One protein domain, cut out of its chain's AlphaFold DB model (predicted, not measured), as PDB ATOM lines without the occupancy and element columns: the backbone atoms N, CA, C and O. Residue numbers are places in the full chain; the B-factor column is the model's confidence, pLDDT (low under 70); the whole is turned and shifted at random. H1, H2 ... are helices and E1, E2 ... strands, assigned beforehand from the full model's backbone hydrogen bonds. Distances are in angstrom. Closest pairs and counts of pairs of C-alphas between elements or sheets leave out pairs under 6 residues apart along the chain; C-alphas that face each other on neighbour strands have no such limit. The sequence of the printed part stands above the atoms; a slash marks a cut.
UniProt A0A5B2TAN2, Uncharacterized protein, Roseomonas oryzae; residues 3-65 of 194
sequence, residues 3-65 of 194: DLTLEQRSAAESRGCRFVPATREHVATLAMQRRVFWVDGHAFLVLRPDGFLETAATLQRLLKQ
ATOM      1  N   ASP A   3     221.519 231.424 311.955       93.31
ATOM      2  CA  ASP A   3     220.613 232.234 312.757       93.31
ATOM      3  C   ASP A   3     219.898 231.331 313.774       93.31
ATOM      4  O   ASP A   3     219.486 230.215 313.442       93.31
ATOM      5  N   LEU A   4     219.809 231.786 315.023       93.44
ATOM      6  CA  LEU A   4     219.181 231.079 316.138       93.44
ATOM      7  C   LEU A   4     218.056 231.933 316.722       93.44
ATOM      8  O   LEU A   4     218.225 233.128 316.968       93.44
ATOM      9  N   THR A   5     216.920 231.302 317.012       94.38
ATOM     10  CA  THR A   5     215.849 231.956 317.774       94.38
ATOM     11  C   THR A   5     216.217 232.048 319.261       94.38
ATOM     12  O   THR A   5     217.031 231.269 319.766       94.38
ATOM     13  N   LEU A   6     215.588 232.969 319.999       94.00
ATOM     14  CA  LEU A   6     215.747 233.060 321.460       94.00
ATOM     15  C   LEU A   6     215.343 231.755 322.170       94.00
ATOM     16  O   LEU A   6     215.989 231.344 323.131       94.00
ATOM     17  N   GLU A   7     214.328 231.063 321.651       93.75
ATOM     18  CA  GLU A   7     213.909 229.739 322.117       93.75
ATOM     19  C   GLU A   7     215.014 228.688 321.919       93.75
ATOM     20  O   GLU A   7     215.365 227.974 322.856       93.75
ATOM     21  N   GLN A   8     215.634 228.635 320.734       94.56
ATOM     22  CA  GLN A   8     216.752 227.727 320.452       94.56
ATOM     23  C   GLN A   8     217.983 228.038 321.305       94.56
ATOM     24  O   GLN A   8     218.688 227.119 321.718       94.56
ATOM     25  N   ARG A   9     218.236 229.317 321.603       95.50
ATOM     26  CA  ARG A   9     219.275 229.720 322.554       95.50
ATOM     27  C   ARG A   9     218.983 229.164 323.951       95.50
ATOM     28  O   ARG A   9     219.830 228.462 324.497       95.50
ATOM     29  N   SER A  10     217.782 229.395 324.482       94.81
ATOM     30  CA  SER A  10     217.351 228.873 325.788       94.81
ATOM     31  C   SER A  10     217.427 227.337 325.855       94.81
ATOM     32  O   SER A  10     217.963 226.768 326.805       94.81
ATOM     33  N   ALA A  11     217.002 226.647 324.791       94.31
ATOM     34  CA  ALA A  11     217.062 225.189 324.672       94.31
ATOM     35  C   ALA A  11     218.485 224.609 324.505       94.31
ATOM     36  O   ALA A  11     218.676 223.401 324.673       94.31
ATOM     37  N   ALA A  12     219.479 225.434 324.158       94.56
ATOM     38  CA  ALA A  12     220.895 225.073 324.198       94.56
ATOM     39  C   ALA A  12     221.509 225.375 325.576       94.56
ATOM     40  O   ALA A  12     222.259 224.555 326.106       94.56
ATOM     41  N   GLU A  13     221.160 226.512 326.186       95.31
ATOM     42  CA  GLU A  13     221.593 226.885 327.541       95.31
ATOM     43  C   GLU A  13     221.111 225.859 328.587       95.31
ATOM     44  O   GLU A  13     221.904 225.414 329.418       95.31
ATOM     45  N   SER A  14     219.876 225.350 328.472       94.56
ATOM     46  CA  SER A  14     219.350 224.272 329.333       94.56
ATOM     47  C   SER A  14     220.052 222.915 329.162       94.56
ATOM     48  O   SER A  14     219.944 222.051 330.029       94.56
ATOM     49  N   ARG A  15     220.818 222.730 328.078       91.75
ATOM     50  CA  ARG A  15     221.687 221.560 327.836       91.75
ATOM     51  C   ARG A  15     223.142 221.806 328.255       91.75
ATOM     52  O   ARG A  15     224.017 221.002 327.940       91.75
ATOM     53  N   GLY A  16     223.414 222.912 328.951       94.31
ATOM     54  CA  GLY A  16     224.736 223.269 329.468       94.31
ATOM     55  C   GLY A  16     225.639 224.014 328.482       94.31
ATOM     56  O   GLY A  16     226.809 224.241 328.796       94.31
ATOM     57  N   CYS A  17     225.140 224.415 327.307       96.75
ATOM     58  CA  CYS A  17     225.888 225.303 326.418       96.75
ATOM     59  C   CYS A  17     225.957 226.729 326.994       96.75
ATOM     60  O   CYS A  17     225.036 227.196 327.658       96.75
ATOM     61  N   ARG A  18     227.038 227.457 326.700       97.50
ATOM     62  CA  ARG A  18     227.236 228.860 327.091       97.50
ATOM     63  C   ARG A  18     227.401 229.733 325.854       97.50
ATOM     64  O   ARG A  18     228.205 229.412 324.980       97.50
ATOM     65  N   PHE A  19     226.680 230.848 325.801       97.44
ATOM     66  CA  PHE A  19     226.768 231.824 324.715       97.44
ATOM     67  C   PHE A  19     227.739 232.945 325.100       97.44
ATOM     68  O   PHE A  19     227.536 233.639 326.094       97.44
ATOM     69  N   VAL A  20     228.798 233.124 324.311       97.69
ATOM     70  CA  VAL A  20     229.823 234.162 324.502       97.69
ATOM     71  C   VAL A  20     229.755 235.143 323.328       97.69
ATOM     72  O   VAL A  20     229.756 234.686 322.184       97.69
ATOM     73  N   PRO A  21     229.700 236.471 323.547       97.94
ATOM     74  CA  PRO A  21     229.701 237.446 322.457       97.94
ATOM     75  C   PRO A  21     230.909 237.275 321.523       97.94
ATOM     76  O   PRO A  21     232.051 237.166 321.973       97.94
ATOM     77  N   ALA A  22     230.672 237.250 320.213       97.12
ATOM     78  CA  ALA A  22     231.733 237.140 319.221       97.12
ATOM     79  C   ALA A  22     232.330 238.524 318.915       97.12
ATOM     80  O   ALA A  22     231.620 239.448 318.518       97.12
ATOM     81  N   THR A  23     233.652 238.665 319.048       97.12
ATOM     82  CA  THR A  23     234.376 239.844 318.549       97.12
ATOM     83  C   THR A  23     234.421 239.827 317.019       97.12
ATOM     84  O   THR A  23     234.235 238.782 316.390       97.12
ATOM     85  N   ARG A  24     234.722 240.967 316.380       96.31
ATOM     86  CA  ARG A  24     234.876 241.027 314.910       96.31
ATOM     87  C   ARG A  24     235.945 240.055 314.387       96.31
ATOM     88  O   ARG A  24     235.764 239.475 313.323       96.31
ATOM     89  N   GLU A  25     237.008 239.837 315.157       96.88
ATOM     90  CA  GLU A  25     238.086 238.885 314.856       96.88
ATOM     91  C   GLU A  25     237.594 237.433 314.897       96.88
ATOM     92  O   GLU A  25     237.866 236.659 313.976       96.88
ATOM     93  N   HIS A  26     236.793 237.073 315.911       97.31
ATOM     94  CA  HIS A  26     236.120 235.774 315.973       97.31
ATOM     95  C   HIS A  26     235.156 235.589 314.796       97.31
ATOM     96  O   HIS A  26     235.128 234.517 314.196       97.31
ATOM     97  N   VAL A  27     234.397 236.624 314.413       97.12
ATOM     98  CA  VAL A  27     233.512 236.553 313.240       97.12
ATOM     99  C   VAL A  27     234.323 236.304 311.964       97.12
ATOM    100  O   VAL A  27     234.017 235.365 311.233       97.12
ATOM    101  N   ALA A  28     235.392 237.067 311.723       96.56
ATOM    102  CA  ALA A  28     236.246 236.908 310.544       96.56
ATOM    103  C   ALA A  28     236.893 235.511 310.441       96.56
ATOM    104  O   ALA A  28     236.913 234.923 309.361       96.56
ATOM    105  N   THR A  29     237.384 234.952 311.551       97.12
ATOM    106  CA  THR A  29     238.084 233.652 311.556       97.12
ATOM    107  C   THR A  29     237.153 232.435 311.616       97.12
ATOM    108  O   THR A  29     237.477 231.386 311.053       97.12
ATOM    109  N   LEU A  30     235.991 232.541 312.274       96.50
ATOM    110  CA  LEU A  30     235.123 231.396 312.583       96.50
ATOM    111  C   LEU A  30     233.808 231.351 311.784       96.50
ATOM    112  O   LEU A  30     233.152 230.304 311.772       96.50
ATOM    113  N   ALA A  31     233.412 232.424 311.083       94.00
ATOM    114  CA  ALA A  31     232.171 232.426 310.299       94.00
ATOM    115  C   ALA A  31     232.191 231.393 309.159       94.00
ATOM    116  O   ALA A  31     231.219 230.655 308.994       94.00
ATOM    117  N   MET A  32     233.310 231.263 308.431       94.56
ATOM    118  CA  MET A  32     233.462 230.236 307.383       94.56
ATOM    119  C   MET A  32     233.372 228.807 307.941       94.56
ATOM    120  O   MET A  32     232.871 227.910 307.270       94.56
ATOM    121  N   GLN A  33     233.784 228.603 309.196       96.25
ATOM    122  CA  GLN A  33     233.683 227.318 309.900       96.25
ATOM    123  C   GLN A  33     232.275 227.049 310.463       96.25
ATOM    124  O   GLN A  33     232.047 226.006 311.075       96.25
ATOM    125  N   ARG A  34     231.320 227.976 310.281       96.44
ATOM    126  CA  ARG A  34     229.943 227.904 310.804       96.44
ATOM    127  C   ARG A  34     229.879 227.719 312.332       96.44
ATOM    128  O   ARG A  34     229.020 226.987 312.822       96.44
ATOM    129  N   ARG A  35     230.784 228.375 313.073       97.19
ATOM    130  CA  ARG A  35     230.836 228.382 314.558       97.19
ATOM    131  C   ARG A  35     230.355 229.701 315.181       97.19
ATOM    132  O   ARG A  35     230.411 229.872 316.394       97.19
ATOM    133  N   VAL A  36     229.908 230.630 314.336       97.25
ATOM    134  CA  VAL A  36     229.326 231.923 314.712       97.25
ATOM    135  C   VAL A  36     227.825 231.850 314.486       97.25
ATOM    136  O   VAL A  36     227.376 231.481 313.396       97.25
ATOM    137  N   PHE A  37     227.073 232.221 315.512       97.19
ATOM    138  CA  PHE A  37     225.622 232.175 315.551       97.19
ATOM    139  C   PHE A  37     225.060 233.577 315.729       97.19
ATOM    140  O   PHE A  37     225.625 234.366 316.482       97.19
ATOM    141  N   TRP A  38     223.955 233.887 315.059       97.31
ATOM    142  CA  TRP A  38     223.304 235.190 315.172       97.31
ATOM    143  C   TRP A  38     222.011 235.051 315.969       97.31
ATOM    144  O   TRP A  38     221.180 234.204 315.655       97.31
ATOM    145  N   VAL A  39     221.866 235.865 317.012       96.50
ATOM    146  CA  VAL A  39     220.667 235.963 317.854       96.50
ATOM    147  C   VAL A  39     220.356 237.445 317.994       96.50
ATOM    148  O   VAL A  39     221.205 238.197 318.465       96.50
ATOM    149  N   ASP A  40     219.163 237.859 317.565       94.25
ATOM    150  CA  ASP A  40     218.689 239.250 317.652       94.25
ATOM    151  C   ASP A  40     219.693 240.284 317.088       94.25
ATOM    152  O   ASP A  40     220.064 241.262 317.726       94.25
ATOM    153  N   GLY A  41     220.247 240.002 315.902       94.44
ATOM    154  CA  GLY A  41     221.249 240.856 315.247       94.44
ATOM    155  C   GLY A  41     222.658 240.829 315.864       94.44
ATOM    156  O   GLY A  41     223.584 241.397 315.284       94.44
ATOM    157  N   HIS A  42     222.865 240.131 316.982       96.56
ATOM    158  CA  HIS A  42     224.158 240.009 317.654       96.56
ATOM    159  C   HIS A  42     224.835 238.659 317.374       96.56
ATOM    160  O   HIS A  42     224.189 237.611 317.340       96.56
ATOM    161  N   ALA A  43     226.158 238.682 317.191       97.19
ATOM    162  CA  ALA A  43     226.960 237.491 316.933       97.19
ATOM    163  C   ALA A  43     227.469 236.855 318.237       97.19
ATOM    164  O   ALA A  43     228.053 237.528 319.089       97.19
ATOM    165  N   PHE A  44     227.316 235.538 318.356       98.00
ATOM    166  CA  PHE A  44     227.729 234.731 319.501       98.00
ATOM    167  C   PHE A  44     228.520 233.494 319.066       98.00
ATOM    168  O   PHE A  44     228.322 232.931 317.988       98.00
ATOM    169  N   LEU A  45     229.400 233.050 319.955       97.62
ATOM    170  CA  LEU A  45     230.025 231.737 319.955       97.62
ATOM    171  C   LEU A  45     229.316 230.861 320.990       97.62
ATOM    172  O   LEU A  45     228.961 231.343 322.066       97.62
ATOM    173  N   VAL A  46     229.138 229.576 320.688       97.88
ATOM    174  CA  VAL A  46     228.509 228.617 321.607       97.88
ATOM    175  C   VAL A  46     229.567 227.644 322.109       97.88
ATOM    176  O   VAL A  46     230.145 226.896 321.323       97.88
ATOM    177  N   LEU A  47     229.835 227.676 323.413       97.69
ATOM    178  CA  LEU A  47     230.777 226.790 324.091       97.69
ATOM    179  C   LEU A  47     230.020 225.667 324.800       97.69
ATOM    180  O   LEU A  47     229.005 225.897 325.455       97.69
ATOM    181  N   ARG A  48     230.550 224.455 324.703       96.19
ATOM    182  CA  ARG A  48     230.135 223.284 325.482       96.19
ATOM    183  C   ARG A  48     230.795 223.297 326.874       96.19
ATOM    184  O   ARG A  48     231.794 223.998 327.059       96.19
ATOM    185  N   PRO A  49     230.302 222.510 327.851       92.75
ATOM    186  CA  PRO A  49     230.937 222.403 329.171       92.75
ATOM    187  C   PRO A  49     232.359 221.813 329.131       92.75
ATOM    188  O   PRO A  49     233.143 222.082 330.033       92.75
ATOM    189  N   ASP A  50     232.719 221.072 328.078       93.19
ATOM    190  CA  ASP A  50     234.081 220.573 327.827       93.19
ATOM    191  C   ASP A  50     235.007 221.610 327.151       93.19
ATOM    192  O   ASP A  50     236.135 221.296 326.777       93.19
ATOM    193  N   GLY A  51     234.546 222.856 326.986       94.19
ATOM    194  CA  GLY A  51     235.314 223.964 326.413       94.19
ATOM    195  C   GLY A  51     235.339 224.010 324.882       94.19
ATOM    196  O   GLY A  51     235.870 224.965 324.313       94.19
ATOM    197  N   PHE A  52     234.749 223.031 324.187       96.00
ATOM    198  CA  PHE A  52     234.735 223.024 322.725       96.00
ATOM    199  C   PHE A  52     233.674 223.972 322.152       96.00
ATOM    200  O   PHE A  52     232.538 224.039 322.624       96.00
ATOM    201  N   LEU A  53     234.039 224.678 321.078       96.38
ATOM    202  CA  LEU A  53     233.114 225.501 320.298       96.38
ATOM    203  C   LEU A  53     232.211 224.633 319.416       96.38
ATOM    204  O   LEU A  53     232.709 223.883 318.567       96.38
ATOM    205  N   GLU A  54     230.900 224.792 319.556       96.06
ATOM    206  CA  GLU A  54     229.907 224.151 318.698       96.06
ATOM    207  C   GLU A  54     230.014 224.604 317.234       96.06
ATOM    208  O   GLU A  54     230.519 225.680 316.902       96.06
ATOM    209  N   THR A  55     229.496 223.766 316.340       96.94
ATOM    210  CA  THR A  55     229.260 224.093 314.930       96.94
ATOM    211  C   THR A  55     227.758 224.142 314.669       96.94
ATOM    212  O   THR A  55     226.975 223.513 315.380       96.94
ATOM    213  N   ALA A  56     227.326 224.822 313.607       93.81
ATOM    214  CA  ALA A  56     225.909 224.879 313.247       93.81
ATOM    215  C   ALA A  56     225.254 223.492 313.083       93.81
ATOM    216  O   ALA A  56     224.091 223.318 313.438       93.81
ATOM    217  N   ALA A  57     225.990 222.496 312.580       92.94
ATOM    218  CA  ALA A  57     225.474 221.141 312.396       92.94
ATOM    219  C   ALA A  57     225.338 220.372 313.723       92.94
ATOM    220  O   ALA A  57     224.345 219.671 313.930       92.94
ATOM    221  N   THR A  58     226.316 220.503 314.625       94.50
ATOM    222  CA  THR A  58     226.301 219.828 315.931       94.50
ATOM    223  C   THR A  58     225.283 220.466 316.873       94.50
ATOM    224  O   THR A  58     224.477 219.735 317.447       94.50
ATOM    225  N   LEU A  59     225.191 221.801 316.912       94.19
ATOM    226  CA  LEU A  59     224.177 222.503 317.703       94.19
ATOM    227  C   LEU A  59     222.750 222.184 317.229       94.19
ATOM    228  O   LEU A  59     221.890 221.873 318.047       94.19
ATOM    229  N   GLN A  60     222.486 222.172 315.915       93.62
ATOM    230  CA  GLN A  60     221.166 221.773 315.405       93.62
ATOM    231  C   GLN A  60     220.824 220.309 315.709       93.62
ATOM    232  O   GLN A  60     219.657 219.994 315.932       93.62
ATOM    233  N   ARG A  61     221.809 219.400 315.721       93.56
ATOM    234  CA  ARG A  61     221.591 218.005 316.133       93.56
ATOM    235  C   ARG A  61     221.252 217.922 317.622       93.56
ATOM    236  O   ARG A  61     220.302 217.232 317.972       93.56
ATOM    237  N   LEU A  62     221.993 218.642 318.463       91.69
ATOM    238  CA  LEU A  62     221.785 218.716 319.908       91.69
ATOM    239  C   LEU A  62     220.393 219.275 320.245       91.69
ATOM    240  O   LEU A  62     219.673 218.668 321.028       91.69
ATOM    241  N   LEU A  63     219.962 220.351 319.580       92.06
ATOM    242  CA  LEU A  63     218.624 220.931 319.751       92.06
ATOM    243  C   LEU A  63     217.480 219.996 319.314       92.06
ATOM    244  O   LEU A  63     216.401 220.059 319.893       92.06
ATOM    245  N   LYS A  64     217.710 219.126 318.319       91.44
ATOM    246  CA  LYS A  64     216.713 218.163 317.808       91.44
ATOM    247  C   LYS A  64     216.570 216.890 318.643       91.44
ATOM    248  O   LYS A  64     215.582 216.179 318.475       91.44
ATOM    249  N   GLN A  65     217.537 216.559 319.495       86.50
ATOM    250  CA  GLN A  65     217.381 215.435 320.421       86.50
ATOM    251  C   GLN A  65     216.307 215.777 321.462       86.50
ATOM    252  O   GLN A  65     216.254 216.935 321.886       86.50
TER     253      GLN A  65
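AT A GLANCE: This is residues 3 to 65 of the 194 residues of an uncharacterized protein of Roseomonas oryzae (UniProt A0A5B2TAN2). A small, strongly twisted sheet of three strands stands in the middle, with H1 on one face and H2 on the other. H3 packs on H1, about perpendicular to it, while H2 touches no helix. The printed part has 63 residues with three named helices and three named strands, in the order H1 E1 H2 E2 E3 H3; the sheet runs E1 - E3 - E2, antiparallel throughout, and the class is mixed, helices and strands. It is compact, with a radius of gyration of the C-alphas of 10.7 A, and rounded, spanning 30 by 25 by 17 A.

HOW THE PARTS SIT: Start at the inner strand E3, residues 42 to 47. On one side is the edge strand E1, residues 18 to 21, antiparallel at 141 degrees; look for N 18 and O 47, 2.8 A apart, within hydrogen-bond range. The other edge strand is E2, residues 36 to 39, antiparallel to E3 at 125 degrees and a hairpin with it; here N 44 and O 37 are within hydrogen-bond range at 2.8 A. H1, residues 6 to 13, is on the sheet at a height over the sheet of 7.6 A. It only just lies over E1, on which 3 of its 8 C-alphas fall, and runs along the strands, at 22 degrees to E1 on the local plane. H2, residues 24 to 30, is on the sheet too; its closest C-alphas to E2 are those of Leu 30 and Val 36, 6.2 A apart. E1, H2 and E2 form a split strand-helix-strand unit, two strands that follow each other among the strands with a helix between them in the chain and E3 between them in the sheet, and its crossover is right-handed. H3, residues 56 to 64, is only just not on the sheet, with 4 pairs of C-alphas within 10 A. It touches H1, about perpendicular at 88 degrees; their closest C-alphas, of Ala 12 and Leu 63, are 6.5 A apart. H2 and H3 are apart. In H1, H2 and H3 every O i to N i+4 pair is within hydrogen-bond range.

IN THESE COORDINATES: Find C-alpha 42 at (224.158, 240.009, 317.654); from there E3 runs 16.1 A to C-alpha 47 at (230.777, 226.790, 324.091). E1 and E2 each measure 10.1 A. H1 begins at C-alpha 6, (215.747, 233.060, 321.460), and is 10.5 A long, while H2 is 9.9 A. H3 runs 12.3 A, ending at C-alpha 64, (216.713, 218.163, 317.808).

THE WHOLE: The two C-alphas farthest apart are those of Glu 25 and Gln 65, at 31.8 A. The printed part has no cut and no long link; E3 to H3 is short, and the other links are tight. The mean pLDDT of the printed part is 95.3, and no printed residue is under 70.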